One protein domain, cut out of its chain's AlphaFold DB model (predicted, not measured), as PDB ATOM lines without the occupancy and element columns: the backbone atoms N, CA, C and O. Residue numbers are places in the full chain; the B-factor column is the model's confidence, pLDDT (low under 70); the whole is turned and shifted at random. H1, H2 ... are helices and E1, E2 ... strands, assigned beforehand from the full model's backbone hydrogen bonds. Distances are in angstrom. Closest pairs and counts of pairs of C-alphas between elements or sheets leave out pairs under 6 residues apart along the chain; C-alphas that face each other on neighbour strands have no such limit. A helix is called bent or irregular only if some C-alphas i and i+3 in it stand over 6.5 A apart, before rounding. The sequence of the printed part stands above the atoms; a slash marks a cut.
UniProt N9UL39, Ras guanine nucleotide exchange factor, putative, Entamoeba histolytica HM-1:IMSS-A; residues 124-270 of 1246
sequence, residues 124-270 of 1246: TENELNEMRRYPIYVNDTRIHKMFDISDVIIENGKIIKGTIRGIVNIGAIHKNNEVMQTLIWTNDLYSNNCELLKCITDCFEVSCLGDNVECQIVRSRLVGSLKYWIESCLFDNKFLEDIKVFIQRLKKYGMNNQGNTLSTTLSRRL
ATOM      1  N   THR A 124      30.909   2.770 161.148       34.44
ATOM      2  CA  THR A 124      31.279   1.844 160.070       34.44
ATOM      3  C   THR A 124      30.476   2.107 158.790       34.44
ATOM      4  O   THR A 124      29.355   2.620 158.833       34.44
ATOM      5  N   GLU A 125      30.993   1.687 157.628       33.62
ATOM      6  CA  GLU A 125      30.201   1.705 156.384       33.62
ATOM      7  C   GLU A 125      28.940   0.833 156.478       33.62
ATOM      8  O   GLU A 125      27.942   1.141 155.831       33.62
ATOM      9  N   ASN A 126      28.936  -0.222 157.300       35.16
ATOM     10  CA  ASN A 126      27.727  -1.010 157.538       35.16
ATOM     11  C   ASN A 126      26.673  -0.203 158.306       35.16
ATOM     12  O   ASN A 126      25.528  -0.180 157.872       35.16
ATOM     13  N   GLU A 127      27.037   0.534 159.357       38.69
ATOM     14  CA  GLU A 127      26.097   1.417 160.070       38.69
ATOM     15  C   GLU A 127      25.613   2.574 159.181       38.69
ATOM     16  O   GLU A 127      24.419   2.872 159.148       38.69
ATOM     17  N   LEU A 128      26.502   3.174 158.380       39.62
ATOM     18  CA  LEU A 128      26.140   4.193 157.386       39.62
ATOM     19  C   LEU A 128      25.258   3.653 156.248       39.62
ATOM     20  O   LEU A 128      24.592   4.448 155.584       39.62
ATOM     21  N   ASN A 129      25.236   2.336 156.017       36.94
ATOM     22  CA  ASN A 129      24.329   1.673 155.080       36.94
ATOM     23  C   ASN A 129      23.045   1.164 155.757       36.94
ATOM     24  O   ASN A 129      21.997   1.175 155.116       36.94
ATOM     25  N   GLU A 130      23.063   0.793 157.039       36.75
ATOM     26  CA  GLU A 130      21.845   0.538 157.822       36.75
ATOM     27  C   GLU A 130      21.015   1.818 157.975       36.75
ATOM     28  O   GLU A 130      19.819   1.794 157.697       36.75
ATOM     29  N   MET A 131      21.645   2.968 158.246       37.00
ATOM     30  CA  MET A 131      20.968   4.278 158.237       37.00
ATOM     31  C   MET A 131      20.337   4.642 156.875       37.00
ATOM     32  O   MET A 131      19.466   5.505 156.821       37.00
ATOM     33  N   ARG A 132      20.729   3.978 155.774       37.19
ATOM     34  CA  ARG A 132      20.145   4.149 154.425       37.19
ATOM     35  C   ARG A 132      19.106   3.078 154.058       37.19
ATOM     36  O   ARG A 132      18.553   3.134 152.962       37.19
ATOM     37  N   ARG A 133      18.847   2.087 154.922       30.44
ATOM     38  CA  ARG A 133      18.069   0.870 154.600       30.44
ATOM     39  C   ARG A 133      16.631   0.833 155.131       30.44
ATOM     40  O   ARG A 133      15.973  -0.188 154.951       30.44
ATOM     41  N   TYR A 134      16.116   1.917 155.718       34.56
ATOM     42  CA  TYR A 134      14.776   1.957 156.329       34.56
ATOM     43  C   TYR A 134      13.745   2.810 155.560       34.56
ATOM     44  O   TYR A 134      13.519   3.971 155.905       34.56
ATOM     45  N   PRO A 135      13.052   2.246 154.551       32.97
ATOM     46  CA  PRO A 135      11.828   2.812 153.998       32.97
ATOM     47  C   PRO A 135      10.595   2.249 154.728       32.97
ATOM     48  O   PRO A 135      10.188   1.113 154.486       32.97
ATOM     49  N   ILE A 136       9.962   3.038 155.602       27.30
ATOM     50  CA  ILE A 136       8.661   2.695 156.206       27.30
ATOM     51  C   ILE A 136       7.713   3.888 156.048       27.30
ATOM     52  O   ILE A 136       7.972   4.964 156.581       27.30
ATOM     53  N   TYR A 137       6.623   3.681 155.303       32.88
ATOM     54  CA  TYR A 137       5.634   4.714 154.982       32.88
ATOM     55  C   TYR A 137       4.694   5.010 156.164       32.88
ATOM     56  O   TYR A 137       3.978   4.115 156.617       32.88
ATOM     57  N   VAL A 138       4.646   6.269 156.611       31.97
ATOM     58  CA  VAL A 138       3.671   6.839 157.561       31.97
ATOM     59  C   VAL A 138       3.443   8.338 157.247       31.97
ATOM     60  O   VAL A 138       3.886   9.213 157.989       31.97
ATOM     61  N   ASN A 139       2.740   8.646 156.145       36.00
ATOM     62  CA  ASN A 139       2.304   9.997 155.718       36.00
ATOM     63  C   ASN A 139       3.385  11.095 155.866       36.00
ATOM     64  O   ASN A 139       3.395  11.937 156.767       36.00
ATOM     65  N   ASP A 140       4.316  11.097 154.921       46.66
ATOM     66  CA  ASP A 140       5.725  10.923 155.292       46.66
ATOM     67  C   ASP A 140       6.497  12.231 155.499       46.66
ATOM     68  O   ASP A 140       7.526  12.277 156.176       46.66
ATOM     69  N   THR A 141       5.979  13.334 154.953       46.94
ATOM     70  CA  THR A 141       6.702  14.613 154.786       46.94
ATOM     71  C   THR A 141       7.176  15.285 156.080       46.94
ATOM     72  O   THR A 141       8.034  16.170 156.024       46.94
ATOM     73  N   ARG A 142       6.639  14.896 157.247       46.38
ATOM     74  CA  ARG A 142       7.101  15.377 158.563       46.38
ATOM     75  C   ARG A 142       8.024  14.393 159.271       46.38
ATOM     76  O   ARG A 142       8.991  14.843 159.873       46.38
ATOM     77  N   ILE A 143       7.762  13.088 159.173       51.59
ATOM     78  CA  ILE A 143       8.588  12.058 159.821       51.59
ATOM     79  C   ILE A 143       9.927  11.919 159.087       51.59
ATOM     80  O   ILE A 143      10.965  11.897 159.743       51.59
ATOM     81  N   HIS A 144       9.954  11.998 157.750       51.88
ATOM     82  CA  HIS A 144      11.218  12.118 157.015       51.88
ATOM     83  C   HIS A 144      12.061  13.310 157.508       51.88
ATOM     84  O   HIS A 144      13.247  13.137 157.735       51.88
ATOM     85  N   LYS A 145      11.458  14.470 157.822       52.56
ATOM     86  CA  LYS A 145      12.158  15.662 158.367       52.56
ATOM     87  C   LYS A 145      12.684  15.536 159.812       52.56
ATOM     88  O   LYS A 145      13.281  16.486 160.324       52.56
ATOM     89  N   MET A 146      12.450  14.402 160.473       54.75
ATOM     90  CA  MET A 146      13.049  14.031 161.765       54.75
ATOM     91  C   MET A 146      14.240  13.070 161.597       54.75
ATOM     92  O   MET A 146      15.132  13.058 162.438       54.75
ATOM     93  N   PHE A 147      14.281  12.308 160.504       57.56
ATOM     94  CA  PHE A 147      15.423  11.468 160.119       57.56
ATOM     95  C   PHE A 147      16.252  12.096 158.985       57.56
ATOM     96  O   PHE A 147      17.172  11.473 158.460       57.56
ATOM     97  N   ASP A 148      15.940  13.339 158.614       62.38
ATOM     98  CA  ASP A 148      16.672  14.104 157.617       62.38
ATOM     99  C   ASP A 148      18.014  14.553 158.202       62.38
ATOM    100  O   ASP A 148      18.079  15.302 159.184       62.38
ATOM    101  N   ILE A 149      19.071  14.023 157.594       65.75
ATOM    102  CA  ILE A 149      20.480  14.241 157.923       65.75
ATOM    103  C   ILE A 149      21.179  14.969 156.751       65.75
ATOM    104  O   ILE A 149      22.357  15.289 156.846       65.75
ATOM    105  N   SER A 150      20.470  15.301 155.660       63.78
ATOM    106  CA  SER A 150      21.056  15.996 154.494       63.78
ATOM    107  C   SER A 150      21.607  17.391 154.832       63.78
ATOM    108  O   SER A 150      22.586  17.840 154.239       63.78
ATOM    109  N   ASP A 151      21.041  18.012 155.868       70.75
ATOM    110  CA  ASP A 151      21.491  19.239 156.536       70.75
ATOM    111  C   ASP A 151      22.835  19.105 157.295       70.75
ATOM    112  O   ASP A 151      23.295  20.080 157.901       70.75
ATOM    113  N   VAL A 152      23.457  17.917 157.329       79.50
ATOM    114  CA  VAL A 152      24.689  17.628 158.082       79.50
ATOM    115  C   VAL A 152      25.737  16.940 157.211       79.50
ATOM    116  O   VAL A 152      25.506  15.901 156.601       79.50
ATOM    117  N   ILE A 153      26.945  17.497 157.217       81.81
ATOM    118  CA  ILE A 153      28.113  16.963 156.521       81.81
ATOM    119  C   ILE A 153      28.932  16.129 157.509       81.81
ATOM    120  O   ILE A 153      29.434  16.633 158.520       81.81
ATOM    121  N   ILE A 154      29.039  14.838 157.192       78.44
ATOM    122  CA  ILE A 154      29.777  13.817 157.936       78.44
ATOM    123  C   ILE A 154      30.900  13.313 157.028       78.44
ATOM    124  O   ILE A 154      30.634  12.838 155.926       78.44
ATOM    125  N   GLU A 155      32.141  13.386 157.497       73.69
ATOM    126  CA  GLU A 155      33.329  12.908 156.781       73.69
ATOM    127  C   GLU A 155      34.101  11.963 157.708       73.69
ATOM    128  O   GLU A 155      34.228  12.229 158.904       73.69
ATOM    129  N   ASN A 156      34.578  10.827 157.186       71.06
ATOM    130  CA  ASN A 156      35.270   9.788 157.965       71.06
ATOM    131  C   ASN A 156      34.531   9.408 159.269       71.06
ATOM    132  O   ASN A 156      35.138   9.301 160.329       71.06
ATOM    133  N   GLY A 157      33.199   9.280 159.214       68.69
ATOM    134  CA  GLY A 157      32.354   8.958 160.371       68.69
ATOM    135  C   GLY A 157      32.160  10.088 161.398       68.69
ATOM    136  O   GLY A 157      31.354   9.924 162.311       68.69
ATOM    137  N   LYS A 158      32.822  11.241 161.251       71.75
ATOM    138  CA  LYS A 158      32.739  12.373 162.187       71.75
ATOM    139  C   LYS A 158      31.856  13.482 161.621       71.75
ATOM    140  O   LYS A 158      31.955  13.844 160.450       71.75
ATOM    141  N   ILE A 159      30.994  14.047 162.465       81.75
ATOM    142  CA  ILE A 159      30.186  15.223 162.118       81.75
ATOM    143  C   ILE A 159      31.136  16.419 161.978       81.75
ATOM    144  O   ILE A 159      31.777  16.798 162.957       81.75
ATOM    145  N   ILE A 160      31.217  17.029 160.794       84.44
ATOM    146  CA  ILE A 160      32.014  18.248 160.600       84.44
ATOM    147  C   ILE A 160      31.170  19.494 160.854       84.44
ATOM    148  O   ILE A 160      31.560  20.372 161.627       84.44
ATOM    149  N   LYS A 161      30.015  19.588 160.189       87.88
ATOM    150  CA  LYS A 161      29.161  20.783 160.209       87.88
ATOM    151  C   LYS A 161      27.723  20.470 159.829       87.88
ATOM    152  O   LYS A 161      27.486  19.546 159.059       87.88
ATOM    153  N   GLY A 162      26.774  21.259 160.318       88.06
ATOM    154  CA  GLY A 162      25.361  21.094 159.974       88.06
ATOM    155  C   GLY A 162      24.454  22.168 160.567       88.06
ATOM    156  O   GLY A 162      24.922  23.055 161.283       88.06
ATOM    157  N   THR A 163      23.156  22.099 160.267       88.75
ATOM    158  CA  THR A 163      22.144  22.957 160.912       88.75
ATOM    159  C   THR A 163      21.864  22.491 162.347       88.75
ATOM    160  O   THR A 163      22.038  21.312 162.666       88.75
ATOM    161  N   ILE A 164      21.371  23.390 163.218       87.81
ATOM    162  CA  ILE A 164      20.939  23.035 164.590       87.81
ATOM    163  C   ILE A 164      19.988  21.828 164.543       87.81
ATOM    164  O   ILE A 164      20.158  20.863 165.286       87.81
ATOM    165  N   ARG A 165      19.017  21.857 163.619       84.75
ATOM    166  CA  ARG A 165      18.009  20.805 163.446       84.75
ATOM    167  C   ARG A 165      18.626  19.473 163.018       84.75
ATOM    168  O   ARG A 165      18.315  18.456 163.631       84.75
ATOM    169  N   GLY A 166      19.510  19.473 162.020       81.81
ATOM    170  CA  GLY A 166      20.158  18.254 161.535       81.81
ATOM    171  C   GLY A 166      21.009  17.566 162.609       81.81
ATOM    172  O   GLY A 166      20.923  16.352 162.789       81.81
ATOM    173  N   ILE A 167      21.783  18.328 163.391       84.88
ATOM    174  CA  ILE A 167      22.619  17.744 164.454       84.88
ATOM    175  C   ILE A 167      21.753  17.301 165.654       84.88
ATOM    176  O   ILE A 167      22.036  16.266 166.259       84.88
ATOM    177  N   VAL A 168      20.649  18.003 165.956       87.12
ATOM    178  CA  VAL A 168      19.631  17.545 166.927       87.12
ATOM    179  C   VAL A 168      18.997  16.220 166.493       87.12
ATOM    180  O   VAL A 168      18.887  15.323 167.329       87.12
ATOM    181  N   ASN A 169      18.646  16.056 165.210       82.31
ATOM    182  CA  ASN A 169      18.133  14.793 164.665       82.31
ATOM    183  C   ASN A 169      19.141  13.649 164.911       82.31
ATOM    184  O   ASN A 169      18.782  12.632 165.509       82.31
ATOM    185  N   ILE A 170      20.423  13.830 164.556       79.69
ATOM    186  CA  ILE A 170      21.472  12.821 164.818       79.69
ATOM    187  C   ILE A 170      21.585  12.519 166.318       79.69
ATOM    188  O   ILE A 170      21.560  11.352 166.710       79.69
ATOM    189  N   GLY A 171      21.668  13.542 167.173       77.94
ATOM    190  CA  GLY A 171      21.791  13.367 168.624       77.94
ATOM    191  C   GLY A 171      20.573  12.707 169.285       77.94
ATOM    192  O   GLY A 171      20.697  12.144 170.370       77.94
ATOM    193  N   ALA A 172      19.410  12.731 168.631       79.06
ATOM    194  CA  ALA A 172      18.216  11.999 169.044       79.06
ATOM    195  C   ALA A 172      18.274  10.509 168.646       79.06
ATOM    196  O   ALA A 172      17.869   9.635 169.420       79.06
ATOM    197  N   ILE A 173      18.793  10.216 167.449       72.69
ATOM    198  CA  ILE A 173      18.903   8.869 166.863       72.69
ATOM    199  C   ILE A 173      20.084   8.082 167.462       72.69
ATOM    200  O   ILE A 173      19.977   6.866 167.667       72.69
ATOM    201  N   HIS A 174      21.183   8.756 167.800       68.81
ATOM    202  CA  HIS A 174      22.428   8.133 168.247       68.81
ATOM    203  C   HIS A 174      22.319   7.419 169.609       68.81
ATOM    204  O   HIS A 174      21.542   7.807 170.481       68.81
ATOM    205  N   LYS A 175      23.108   6.350 169.808       65.44
ATOM    206  CA  LYS A 175      23.103   5.550 171.049       65.44
ATOM    207  C   LYS A 175      23.767   6.281 172.221       65.44
ATOM    208  O   LYS A 175      23.225   6.220 173.324       65.44
ATOM    209  N   ASN A 176      24.878   6.982 171.983       67.50
ATOM    210  CA  ASN A 176      25.521   7.836 172.984       67.50
ATOM    211  C   ASN A 176      24.957   9.261 172.938       67.50
ATOM    212  O   ASN A 176      24.885   9.884 171.878       67.50
ATOM    213  N   ASN A 177      24.650   9.809 174.116       77.19
ATOM    214  CA  ASN A 177      24.133  11.173 174.266       77.19
ATOM    215  C   ASN A 177      25.181  12.267 173.968       77.19
ATOM    216  O   ASN A 177      24.816  13.438 173.942       77.19
ATOM    217  N   GLU A 178      26.450  11.912 173.743       81.38
ATOM    218  CA  GLU A 178      27.592  12.824 173.544       81.38
ATOM    219  C   GLU A 178      27.314  13.924 172.512       81.38
ATOM    220  O   GLU A 178      27.638  15.081 172.758       81.38
ATOM    221  N   VAL A 179      26.643  13.599 171.400       84.88
ATOM    222  CA  VAL A 179      26.276  14.582 170.362       84.88
ATOM    223  C   VAL A 179      25.333  15.652 170.917       84.88
ATOM    224  O   VAL A 179      25.546  16.849 170.728       84.88
ATOM    225  N   MET A 180      24.315  15.232 171.669       86.69
ATOM    226  CA  MET A 180      23.351  16.142 172.283       86.69
ATOM    227  C   MET A 180      23.958  16.898 173.473       86.69
ATOM    228  O   MET A 180      23.661  18.071 173.665       86.69
ATOM    229  N   GLN A 181      24.852  16.270 174.244       87.06
ATOM    230  CA  GLN A 181      25.616  16.938 175.304       87.06
ATOM    231  C   GLN A 181      26.548  18.012 174.726       87.06
ATOM    232  O   GLN A 181      26.641  19.097 175.291       87.06
ATOM    233  N   THR A 182      27.181  17.737 173.581       88.31
ATOM    234  CA  THR A 182      28.053  18.677 172.858       88.31
ATOM    235  C   THR A 182      27.269  19.903 172.418       88.31
ATOM    236  O   THR A 182      27.683  21.021 172.721       88.31
ATOM    237  N   LEU A 183      26.095  19.712 171.803       87.69
ATOM    238  CA  LEU A 183      25.187  20.815 171.480       87.69
ATOM    239  C   LEU A 183      24.751  21.592 172.735       87.69
ATOM    240  O   LEU A 183      24.836  22.812 172.760       87.69
ATOM    241  N   ILE A 184      24.316  20.901 173.793       87.69
ATOM    242  CA  ILE A 184      23.809  21.533 175.022       87.69
ATOM    243  C   ILE A 184      24.885  22.369 175.735       87.69
ATOM    244  O   ILE A 184      24.571  23.441 176.240       87.69
ATOM    245  N   TRP A 185      26.139  21.906 175.787       84.62
ATOM    246  CA  TRP A 185      27.236  22.652 176.418       84.62
ATOM    247  C   TRP A 185      27.775  23.788 175.547       84.62
ATOM    248  O   TRP A 185      28.217  24.791 176.090       84.62
ATOM    249  N   THR A 186      27.754  23.649 174.219       87.38
ATOM    250  CA  THR A 186      28.356  24.640 173.304       87.38
ATOM    251  C   THR A 186      27.343  25.551 172.605       87.38
ATOM    252  O   THR A 186      27.750  26.371 171.784       87.38
ATOM    253  N   ASN A 187      26.052  25.441 172.949       86.88
ATOM    254  CA  ASN A 187      24.933  26.178 172.350       86.88
ATOM    255  C   ASN A 187      25.227  27.669 172.153       86.88
ATOM    256  O   ASN A 187      25.053  28.190 171.053       86.88
ATOM    257  N   ASP A 188      25.708  28.326 173.206       82.62
ATOM    258  CA  ASP A 188      25.848  29.783 173.265       82.62
ATOM    259  C   ASP A 188      26.893  30.325 172.260       82.62
ATOM    260  O   ASP A 188      26.878  31.505 171.922       82.62
ATOM    261  N   LEU A 189      27.742  29.456 171.688       81.50
ATOM    262  CA  LEU A 189      28.721  29.809 170.651       81.50
ATOM    263  C   LEU A 189      28.112  30.004 169.249       81.50
ATOM    264  O   LEU A 189      28.812  30.487 168.352       81.50
ATOM    265  N   TYR A 190      26.874  29.552 169.016       81.69
ATOM    266  CA  TYR A 190      26.248  29.530 167.682       81.69
ATOM    267  C   TYR A 190      24.714  29.692 167.674       81.69
ATOM    268  O   TYR A 190      24.126  29.805 166.599       81.69
ATOM    269  N   SER A 191      24.049  29.654 168.831       82.56
ATOM    270  CA  SER A 191      22.590  29.560 168.979       82.56
ATOM    271  C   SER A 191      22.139  30.189 170.303       82.56
ATOM    272  O   SER A 191      22.924  30.387 171.224       82.56
ATOM    273  N   ASN A 192      20.846  30.484 170.428       83.81
ATOM    274  CA  ASN A 192      20.227  30.887 171.693       83.81
ATOM    275  C   ASN A 192      19.502  29.699 172.351       83.81
ATOM    276  O   ASN A 192      19.011  28.798 171.669       83.81
ATOM    277  N   ASN A 193      19.375  29.722 173.682       84.94
ATOM    278  CA  ASN A 193      18.759  28.639 174.462       84.94
ATOM    279  C   ASN A 193      17.338  28.259 173.984       84.94
ATOM    280  O   ASN A 193      16.967  27.084 174.012       84.94
ATOM    281  N   CYS A 194      16.542  29.220 173.502       84.25
ATOM    282  CA  CYS A 194      15.191  28.965 172.991       84.25
ATOM    283  C   CYS A 194      15.179  28.235 171.638       84.25
ATOM    284  O   CYS A 194      14.247  27.484 171.364       84.25
ATOM    285  N   GLU A 195      16.179  28.435 170.780       85.88
ATOM    286  CA  GLU A 195      16.212  27.873 169.427       85.88
ATOM    287  C   GLU A 195      16.639  26.402 169.414       85.88
ATOM    288  O   GLU A 195      15.970  25.574 168.786       85.88
ATOM    289  N   LEU A 196      17.665  26.045 170.194       88.81
ATOM    290  CA  LEU A 196      18.018  24.644 170.436       88.81
ATOM    291  C   LEU A 196      16.897  23.914 171.201       88.81
ATOM    292  O   LEU A 196      16.532  22.799 170.820       88.81
ATOM    293  N   LEU A 197      16.277  24.553 172.207       89.12
ATOM    294  CA  LEU A 197      15.099  23.996 172.883       89.12
ATOM    295  C   LEU A 197      13.957  23.751 171.890       89.12
ATOM    296  O   LEU A 197      13.397  22.657 171.878       89.12
ATOM    297  N   LYS A 198      13.654  24.720 171.016       86.44
ATOM    298  CA  LYS A 198      12.627  24.577 169.979       86.44
ATOM    299  C   LYS A 198      12.930  23.410 169.040       86.44
ATOM    300  O   LYS A 198      12.035  22.614 168.780       86.44
ATOM    301  N   CYS A 199      14.171  23.257 168.574       86.69
ATOM    302  CA  CYS A 199      14.561  22.123 167.727       86.69
ATOM    303  C   CYS A 199      14.357  20.774 168.438       86.69
ATOM    304  O   CYS A 199      13.845  19.831 167.835       86.69
ATOM    305  N   ILE A 200      14.677  20.696 169.734       88.44
ATOM    306  CA  ILE A 200      14.428  19.509 170.563       88.44
ATOM    307  C   ILE A 200      12.922  19.255 170.750       88.44
ATOM    308  O   ILE A 200      12.490  18.105 170.648       88.44
ATOM    309  N   THR A 201      12.098  20.288 170.970       85.81
ATOM    310  CA  THR A 201      10.637  20.119 171.088       85.81
ATOM    311  C   THR A 201       9.969  19.770 169.760       85.81
ATOM    312  O   THR A 201       9.074  18.933 169.751       85.81
ATOM    313  N   ASP A 202      10.432  20.330 168.640       83.75
ATOM    314  CA  ASP A 202       9.992  19.976 167.286       83.75
ATOM    315  C   ASP A 202      10.287  18.495 166.997       83.75
ATOM    316  O   ASP A 202       9.406  17.756 166.555       83.75
ATOM    317  N   CYS A 203      11.520  18.045 167.268       81.94
ATOM    318  CA  CYS A 203      11.919  16.647 167.098       81.94
ATOM    319  C   CYS A 203      11.089  15.718 168.001       81.94
ATOM    320  O   CYS A 203      10.659  14.648 167.569       81.94
ATOM    321  N   PHE A 204      10.804  16.147 169.235       85.00
ATOM    322  CA  PHE A 204       9.944  15.407 170.151       85.00
ATOM    323  C   PHE A 204       8.501  15.306 169.630       85.00
ATOM    324  O   PHE A 204       7.942  14.212 169.606       85.00
ATOM    325  N   GLU A 205       7.902  16.406 169.170       82.25
ATOM    326  CA  GLU A 205       6.524  16.412 168.668       82.25
ATOM    327  C   GLU A 205       6.365  15.613 167.365       82.25
ATOM    328  O   GLU A 205       5.347  14.942 167.206       82.25
ATOM    329  N   VAL A 206       7.378  15.568 166.487       79.00
ATOM    330  CA  VAL A 206       7.380  14.628 165.348       79.00
ATOM    331  C   VAL A 206       7.516  13.176 165.821       79.00
ATOM    332  O   VAL A 206       6.787  12.315 165.333       79.00
ATOM    333  N   SER A 207       8.344  12.889 166.833       79.94
ATOM    334  CA  SER A 207       8.456  11.537 167.413       79.94
ATOM    335  C   SER A 207       7.199  11.064 168.170       79.94
ATOM    336  O   SER A 207       7.069   9.880 168.478       79.94
ATOM    337  N   CYS A 208       6.243  11.959 168.442       78.56
ATOM    338  CA  CYS A 208       4.900  11.612 168.921       78.56
ATOM    339  C   CYS A 208       3.924  11.217 167.795       78.56
ATOM    340  O   CYS A 208       2.831  10.756 168.105       78.56
ATOM    341  N   LEU A 209       4.283  11.387 166.514       76.62
ATOM    342  CA  LEU A 209       3.450  10.989 165.367       76.62
ATOM    343  C   LEU A 209       3.623   9.511 164.974       76.62
ATOM    344  O   LEU A 209       2.830   8.999 164.190       76.62
ATOM    345  N   GLY A 210       4.656   8.837 165.489       67.62
ATOM    346  CA  GLY A 210       4.935   7.426 165.225       67.62
ATOM    347  C   GLY A 210       5.079   6.622 166.515       67.62
ATOM    348  O   GLY A 210       5.837   7.000 167.408       67.62
ATOM    349  N   ASP A 211       4.388   5.485 166.600       70.50
ATOM    350  CA  ASP A 211       4.431   4.582 167.761       70.50
ATOM    351  C   ASP A 211       5.423   3.419 167.625       70.50
ATOM    352  O   ASP A 211       5.479   2.542 168.492       70.50
ATOM    353  N   ASN A 212       6.263   3.431 166.584       74.38
ATOM    354  CA  ASN A 212       7.351   2.466 166.443       74.38
ATOM    355  C   ASN A 212       8.387   2.595 167.585       74.38
ATOM    356  O   ASN A 212       8.486   3.611 168.280       74.38
ATOM    357  N   VAL A 213       9.172   1.533 167.791       70.25
ATOM    358  CA  VAL A 213      10.145   1.443 168.896       70.25
ATOM    359  C   VAL A 213      11.199   2.557 168.817       70.25
ATOM    360  O   VAL A 213      11.609   3.095 169.841       70.25
ATOM    361  N   GLU A 214      11.587   2.962 167.609       67.31
ATOM    362  CA  GLU A 214      12.553   4.037 167.355       67.31
ATOM    363  C   GLU A 214      12.049   5.392 167.865       67.31
ATOM    364  O   GLU A 214      12.742   6.052 168.640       67.31
ATOM    365  N   CYS A 215      10.815   5.780 167.531       74.31
ATOM    366  CA  CYS A 215      10.200   6.997 168.052       74.31
ATOM    367  C   CYS A 215      10.005   6.948 169.575       74.31
ATOM    368  O   CYS A 215      10.141   7.977 170.235       74.31
ATOM    369  N   GLN A 216       9.752   5.778 170.170       77.75
ATOM    370  CA  GLN A 216       9.724   5.633 171.635       77.75
ATOM    371  C   GLN A 216      11.118   5.835 172.265       77.75
ATOM    372  O   GLN A 216      11.243   6.516 173.290       77.75
ATOM    373  N   ILE A 217      12.175   5.309 171.637       77.69
ATOM    374  CA  ILE A 217      13.571   5.523 172.046       77.69
ATOM    375  C   ILE A 217      13.944   7.009 171.930       77.69
ATOM    376  O   ILE A 217      14.472   7.574 172.890       77.69
ATOM    377  N   VAL A 218      13.615   7.666 170.813       80.56
ATOM    378  CA  VAL A 218      13.866   9.103 170.606       80.56
ATOM    379  C   VAL A 218      13.127   9.952 171.644       80.56
ATOM    380  O   VAL A 218      13.766  10.762 172.321       80.56
ATOM    381  N   ARG A 219      11.822   9.717 171.868       85.00
ATOM    382  CA  ARG A 219      11.044  10.377 172.937       85.00
ATOM    383  C   ARG A 219      11.750  10.268 174.296       85.00
ATOM    384  O   ARG A 219      11.817  11.247 175.040       85.00
ATOM    385  N   SER A 220      12.308   9.098 174.612       83.50
ATOM    386  CA  SER A 220      13.054   8.854 175.852       83.50
ATOM    387  C   SER A 220      14.376   9.637 175.917       83.50
ATOM    388  O   SER A 220      14.635  10.323 176.911       83.50
ATOM    389  N   ARG A 221      15.195   9.608 174.852       84.25
ATOM    390  CA  ARG A 221      16.488  10.320 174.800       84.25
ATOM    391  C   ARG A 221      16.340  11.837 174.833       84.25
ATOM    392  O   ARG A 221      17.099  12.491 175.545       84.25
ATOM    393  N   LEU A 222      15.354  12.405 174.138       87.88
ATOM    394  CA  LEU A 222      15.103  13.851 174.151       87.88
ATOM    395  C   LEU A 222      14.686  14.333 175.551       87.88
ATOM    396  O   LEU A 222      15.224  15.320 176.047       87.88
ATOM    397  N   VAL A 223      13.823  13.588 176.255       88.88
ATOM    398  CA  VAL A 223      13.492  13.868 177.667       88.88
ATOM    399  C   VAL A 223      14.718  13.713 178.578       88.88
ATOM    400  O   VAL A 223      14.925  14.539 179.468       88.88
ATOM    401  N   GLY A 224      15.555  12.696 178.355       89.06
ATOM    402  CA  GLY A 224      16.824  12.523 179.071       89.06
ATOM    403  C   GLY A 224      17.803  13.682 178.853       89.06
ATOM    404  O   GLY A 224      18.450  14.130 179.799       89.06
ATOM    405  N   SER A 225      17.844  14.219 177.635       89.38
ATOM    406  CA  SER A 225      18.707  15.332 177.230       89.38
ATOM    407  C   SER A 225      18.229  16.667 177.802       89.38
ATOM    408  O   SER A 225      19.028  17.405 178.369       89.38
ATOM    409  N   LEU A 226      16.919  16.936 177.784       90.31
ATOM    410  CA  LEU A 226      16.335  18.089 178.480       90.31
ATOM    411  C   LEU A 226      16.562  18.013 179.996       90.31
ATOM    412  O   LEU A 226      16.865  19.022 180.627       90.31
ATOM    413  N   LYS A 227      16.476  16.815 180.592       89.50
ATOM    414  CA  LYS A 227      16.822  16.621 182.007       89.50
ATOM    415  C   LYS A 227      18.297  16.951 182.263       89.50
ATOM    416  O   LYS A 227      18.589  17.642 183.233       89.50
ATOM    417  N   TYR A 228      19.203  16.470 181.410       87.25
ATOM    418  CA  TYR A 228      20.634  16.767 181.495       87.25
ATOM    419  C   TYR A 228      20.904  18.274 181.380       87.25
ATOM    420  O   TYR A 228      21.575  18.826 182.244       87.25
ATOM    421  N   TRP A 229      20.299  18.961 180.405       87.81
ATOM    422  CA  TRP A 229      20.421  20.414 180.231       87.81
ATOM    423  C   TRP A 229      20.055  21.175 181.515       87.81
ATOM    424  O   TRP A 229      20.855  21.969 182.012       87.81
ATOM    425  N   ILE A 230      18.901  20.852 182.114       87.06
ATOM    426  CA  ILE A 230      18.424  21.469 183.363       87.06
ATOM    427  C   ILE A 230      19.346  21.142 184.555       87.06
ATOM    428  O   ILE A 230      19.520  21.987 185.431       87.06
ATOM    429  N   GLU A 231      19.933  19.939 184.624       80.88
ATOM    430  CA  GLU A 231      20.866  19.556 185.701       80.88
ATOM    431  C   GLU A 231      22.284  20.136 185.527       80.88
ATOM    432  O   GLU A 231      22.961  20.317 186.539       80.88
ATOM    433  N   SER A 232      22.728  20.434 184.300       74.25
ATOM    434  CA  SER A 232      24.138  20.738 183.989       74.25
ATOM    435  C   SER A 232      24.450  22.193 183.626       74.25
ATOM    436  O   SER A 232      25.548  22.644 183.944       74.25
ATOM    437  N   CYS A 233      23.545  22.935 182.980       74.50
ATOM    438  CA  CYS A 233      23.856  24.276 182.453       74.50
ATOM    439  C   CYS A 233      23.159  25.397 183.236       74.50
ATOM    440  O   CYS A 233      22.372  25.144 184.156       74.50
ATOM    441  N   LEU A 234      23.466  26.644 182.875       67.38
ATOM    442  CA  LEU A 234      22.625  27.806 183.171       67.38
ATOM    443  C   LEU A 234      21.562  27.953 182.067       67.38
ATOM    444  O   LEU A 234      21.674  27.321 181.019       67.38
ATOM    445  N   PHE A 235      20.513  28.732 182.324       72.31
ATOM    446  CA  PHE A 235      19.458  29.017 181.350       72.31
ATOM    447  C   PHE A 235      18.665  30.271 181.736       72.31
ATOM    448  O   PHE A 235      18.504  30.583 182.917       72.31
ATOM    449  N   ASP A 236      18.137  30.963 180.730       77.88
ATOM    450  CA  ASP A 236      17.440  32.240 180.891       77.88
ATOM    451  C   ASP A 236      15.985  32.086 181.360       77.88
ATOM    452  O   ASP A 236      15.351  31.040 181.189       77.88
ATOM    453  N   ASN A 237      15.398  33.186 181.848       82.00
ATOM    454  CA  ASN A 237      13.973  33.255 182.202       82.00
ATOM    455  C   ASN A 237      13.055  32.781 181.059       82.00
ATOM    456  O   ASN A 237      12.063  32.104 181.313       82.00
ATOM    457  N   LYS A 238      13.418  33.080 179.803       82.31
ATOM    458  CA  LYS A 238      12.645  32.701 178.613       82.31
ATOM    459  C   LYS A 238      12.674  31.190 178.347       82.31
ATOM    460  O   LYS A 238      11.617  30.583 178.199       82.31
ATOM    461  N   PHE A 239      13.851  30.555 178.414       85.94
ATOM    462  CA  PHE A 239      13.969  29.088 178.382       85.94
ATOM    463  C   PHE A 239      13.138  28.446 179.502       85.94
ATOM    464  O   PHE A 239      12.467  27.438 179.291       85.94
ATOM    465  N   LEU A 240      13.143  29.056 180.692       86.19
ATOM    466  CA  LEU A 240      12.368  28.613 181.849       86.19
ATOM    467  C   LEU A 240      10.842  28.769 181.674       86.19
ATOM    468  O   LEU A 240      10.086  28.040 182.319       86.19
ATOM    469  N   GLU A 241      10.363  29.658 180.806       85.94
ATOM    470  CA  GLU A 241       8.956  29.721 180.388       85.94
ATOM    471  C   GLU A 241       8.643  28.647 179.336       85.94
ATOM    472  O   GLU A 241       7.733  27.837 179.539       85.94
ATOM    473  N   ASP A 242       9.451  28.558 178.277       86.19
ATOM    474  CA  ASP A 242       9.291  27.589 177.185       86.19
ATOM    475  C   ASP A 242       9.300  26.133 177.699       86.19
ATOM    476  O   ASP A 242       8.418  25.328 177.373       86.19
ATOM    477  N   ILE A 243      10.233  25.784 178.595       88.69
ATOM    478  CA  ILE A 243      10.327  24.439 179.182       88.69
ATOM    479  C   ILE A 243       9.149  24.125 180.122       88.69
ATOM    480  O   ILE A 243       8.718  22.972 180.199       88.69
ATOM    481  N   LYS A 244       8.561  25.123 180.805       87.94
ATOM    482  CA  LYS A 244       7.324  24.935 181.592       87.94
ATOM    483  C   LYS A 244       6.145  24.625 180.674       87.94
ATOM    484  O   LYS A 244       5.360  23.730 180.992       87.94
ATOM    485  N   VAL A 245       6.034  25.315 179.536       87.88
ATOM    486  CA  VAL A 245       5.022  25.019 178.509       87.88
ATOM    487  C   VAL A 245       5.210  23.596 177.975       87.88
ATOM    488  O   VAL A 245       4.239  22.839 177.917       87.88
ATOM    489  N   PHE A 246       6.441  23.174 177.679       87.75
ATOM    490  CA  PHE A 246       6.728  21.800 177.252       87.75
ATOM    491  C   PHE A 246       6.365  20.750 178.321       87.75
ATOM    492  O   PHE A 246       5.699  19.759 178.019       87.75
ATOM    493  N   ILE A 247       6.691  20.990 179.597       88.81
ATOM    494  CA  ILE A 247       6.297  20.118 180.721       88.81
ATOM    495  C   ILE A 247       4.765  19.990 180.836       88.81
ATOM    496  O   ILE A 247       4.262  18.915 181.175       88.81
ATOM    497  N   GLN A 248       4.004  21.046 180.523       84.38
ATOM    498  CA  GLN A 248       2.542  20.967 180.439       84.38
ATOM    499  C   GLN A 248       2.065  20.159 179.219       84.38
ATOM    500  O   GLN A 248       1.125  19.373 179.358       84.38
ATOM    501  N   ARG A 249       2.715  20.287 178.048       83.88
ATOM    502  CA  ARG A 249       2.418  19.455 176.860       83.88
ATOM    503  C   ARG A 249       2.634  17.966 177.153       83.88
ATOM    504  O   ARG A 249       1.724  17.180 176.917       83.88
ATOM    505  N   LEU A 250       3.750  17.589 177.789       85.06
ATOM    506  CA  LEU A 250       4.019  16.200 178.208       85.06
ATOM    507  C   LEU A 250       2.890  15.600 179.061       85.06
ATOM    508  O   LEU A 250       2.506  14.451 178.855       85.06
ATOM    509  N   LYS A 251       2.323  16.376 179.993       81.69
ATOM    510  CA  LYS A 251       1.189  15.929 180.822       81.69
ATOM    511  C   LYS A 251      -0.097  15.761 180.007       81.69
ATOM    512  O   LYS A 251      -0.824  14.797 180.233       81.69
ATOM    513  N   LYS A 252      -0.350  16.633 179.020       80.38
ATOM    514  CA  LYS A 252      -1.470  16.486 178.068       80.38
ATOM    515  C   LYS A 252      -1.318  15.252 177.168       80.38
ATOM    516  O   LYS A 252      -2.313  14.595 176.898       80.38
ATOM    517  N   TYR A 253      -0.093  14.885 176.784       79.25
ATOM    518  CA  TYR A 253       0.212  13.638 176.065       79.25
ATOM    519  C   TYR A 253       0.206  12.378 176.961       79.25
ATOM    520  O   TYR A 253       0.673  11.322 176.546       79.25
ATOM    521  N   GLY A 254      -0.249  12.466 178.217       79.12
ATOM    522  CA  GLY A 254      -0.266  11.338 179.160       79.12
ATOM    523  C   GLY A 254       1.108  10.931 179.715       79.12
ATOM    524  O   GLY A 254       1.174  10.099 180.622       79.12
ATOM    525  N   MET A 255       2.199  11.558 179.258       84.12
ATOM    526  CA  MET A 255       3.594  11.296 179.648       84.12
ATOM    527  C   MET A 255       3.927  11.930 181.011       84.12
ATOM    528  O   MET A 255       4.886  12.684 181.196       84.12
ATOM    529  N   ASN A 256       3.080  11.626 181.997       87.38
ATOM    530  CA  ASN A 256       3.088  12.213 183.331       87.38
ATOM    531  C   ASN A 256       4.375  11.909 184.102       87.38
ATOM    532  O   ASN A 256       4.857  12.771 184.834       87.38
ATOM    533  N   ASN A 257       4.967  10.727 183.915       87.38
ATOM    534  CA  ASN A 257       6.222  10.359 184.575       87.38
ATOM    535  C   ASN A 257       7.382  11.236 184.071       87.38
ATOM    536  O   ASN A 257       8.147  11.776 184.870       87.38
ATOM    537  N   GLN A 258       7.460  11.449 182.756       87.94
ATOM    538  CA  GLN A 258       8.443  12.303 182.092       87.94
ATOM    539  C   GLN A 258       8.256  13.772 182.500       87.94
ATOM    540  O   GLN A 258       9.195  14.402 182.989       87.94
ATOM    541  N   GLY A 259       7.025  14.292 182.406       88.88
ATOM    542  CA  GLY A 259       6.696  15.660 182.816       88.88
ATOM    543  C   GLY A 259       6.961  15.922 184.303       88.88
ATOM    544  O   GLY A 259       7.523  16.958 184.654       88.88
ATOM    545  N   ASN A 260       6.636  14.979 185.193       89.69
ATOM    546  CA  ASN A 260       6.965  15.088 186.619       89.69
ATOM    547  C   ASN A 260       8.476  14.964 186.889       89.69
ATOM    548  O   ASN A 260       8.981  15.657 187.769       89.69
ATOM    549  N   THR A 261       9.214  14.147 186.131       88.81
ATOM    550  CA  THR A 261      10.681  14.045 186.260       88.81
ATOM    551  C   THR A 261      11.366  15.360 185.898       88.81
ATOM    552  O   THR A 261      12.208  15.837 186.662       88.81
ATOM    553  N   LEU A 262      10.983  15.983 184.777       90.12
ATOM    554  CA  LEU A 262      11.501  17.298 184.386       90.12
ATOM    555  C   LEU A 262      11.068  18.386 185.378       90.12
ATOM    556  O   LEU A 262      11.917  19.135 185.854       90.12
ATOM    557  N   SER A 263       9.793  18.414 185.785       90.25
ATOM    558  CA  SER A 263       9.277  19.378 186.769       90.25
ATOM    559  C   SER A 263      10.035  19.320 188.098       90.25
ATOM    560  O   SER A 263      10.487  20.350 188.582       90.25
ATOM    561  N   THR A 264      10.234  18.129 188.672       88.31
ATOM    562  CA  THR A 264      10.980  17.948 189.932       88.31
ATOM    563  C   THR A 264      12.458  18.316 189.780       88.31
ATOM    564  O   THR A 264      13.105  18.746 190.731       88.31
ATOM    565  N   THR A 265      13.020  18.159 188.583       86.25
ATOM    566  CA  THR A 265      14.412  18.517 188.290       86.25
ATOM    567  C   THR A 265      14.594  20.028 188.183       86.25
ATOM    568  O   THR A 265      15.464  20.582 188.848       86.25
ATOM    569  N   LEU A 266      13.700  20.702 187.459       87.19
ATOM    570  CA  LEU A 266      13.659  22.157 187.351       87.19
ATOM    571  C   LEU A 266      13.352  22.830 188.698       87.19
ATOM    572  O   LEU A 266      13.998  23.813 189.048       87.19
ATOM    573  N   SER A 267      12.444  22.271 189.506       85.56
ATOM    574  CA  SER A 267      12.191  22.768 190.865       85.56
ATOM    575  C   SER A 267      13.412  22.636 191.781       85.56
ATOM    576  O   SER A 267      13.715  23.590 192.487       85.56
ATOM    577  N   ARG A 268      14.151  21.512 191.755       82.12
ATOM    578  CA  ARG A 268      15.414  21.380 192.518       82.12
ATOM    579  C   ARG A 268      16.423  22.455 192.104       82.12
ATOM    580  O   ARG A 268      16.915  23.180 192.965       82.12
ATOM    581  N   ARG A 269      16.637  22.608 190.791       79.50
ATOM    582  CA  ARG A 269      17.552  23.599 190.205       79.50
ATOM    583  C   ARG A 269      17.227  25.028 190.657       79.50
ATOM    584  O   ARG A 269      18.133  25.758 191.039       79.50
ATOM    585  N   LEU A 270      15.942  25.399 190.675       80.88
ATOM    586  CA  LEU A 270      15.470  26.726 191.094       80.88
ATOM    587  C   LEU A 270      15.566  27.004 192.597       80.88
ATOM    588  O   LEU A 270      15.636  28.163 192.988       80.88
TER     589      LEU A 270
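What this domain is: This is residues 124 to 270 of the 1246 residues of the protein "Ras guanine nucleotide exchange factor, putative" of Entamoeba histolytica HM-1:IMSS-A (UniProt N9UL39). Two helical hairpins, H5 with H6 and H7 with H8, stand side by side as a four-helix up-and-down bundle, each helix running against the one before it. A third helical hairpin, H3 with H4, packs on the H5 and H6 side, and beyond H3 come the small strand hairpin E1 and E2 and, at the far end, the short helix H1 on a long unnamed stretch. The 147 printed residues hold eight named helices and two named strands, in the order H1 H2 E1 E2 H3 H4 H5 H6 H7 H8; the sheet E1 - E2 is antiparallel and the class is mostly helix. The whole is compact, with a radius of gyration of the C-alphas of 15.4 A and spans of 45 by 34 by 23 A.

Where its parts are: Find C-alpha 152 at (24.689, 17.628, 158.082), where E1, residues 152 to 155, begins; E2 is residues 158 to 162, 11.6 A long. Next come H3, residues 164 to 173, 14.5 A, and H4, residues 178 to 189, 17.3 A, which is irregular: C-alphas 185 and 188 are 7.9 A apart. H5 is residues 193 to 207, 21.2 A; H6, residues 213 to 232, is the longest at 28.2 A; H7 is residues 237 to 252, 23.2 A. H8, residues 256 to 270, 20.6 A, ends at C-alpha 270, (15.470, 26.726, 191.094). Before the sheet look for H1, residues 125 to 130, from C-alpha 125 at (30.201, 1.705, 156.384), and H2, residues 144 to 147.

How they stand to each other: Start at the hairpin E1 and E2, antiparallel at 152 degrees, where N 153 and O 161 are 2.8 A apart and N 155 and O 158 3.0 A, both within hydrogen-bond range. The closest C-alphas of E1 and H3, Val 152 and Gly 166, are 5.7 A apart. H3 and H4 touch as a helical hairpin, closest at C-alphas Gly 171 and Met 180, 4.9 A. H3 touches H5 at a steep tilt of 48 degrees, closest at C-alphas Arg 165 and Cys 199, 5.7 A. H2 only just touches H3 and H5, with 3 pairs of C-alphas within 8 A each. In the bundle, H5 and H6 touch at C-alphas Ser 207 and Cys 215, 4.9 A, their closest, with a shallow tilt of 21 degrees, opposite ways. H5 and H7 touch the same way at 14 degrees, a shallow tilt, closest at C-alphas Cys 194 and Phe 239, 5.5 A. H7 and H8 touch, closest at C-alphas Ile 247 and Gly 259, 4.9 A, while H5 and H8 are apart. Every O i to N i+4 pair is within hydrogen-bond range in H1, H3, H5, H6 and H8; H4 has 6 of 8, H7 11 of 12, and H2 is too short for such a pair.

The domain as a whole: The C-alphas farthest apart, Glu 125 and Leu 270, are 45.3 A apart. The printed part has no cut, and the link H1 to H2 is long, 13 residues. Mean pLDDT of the printed part is 75.1; 34 residues are under 70, among them residues 124 to 150.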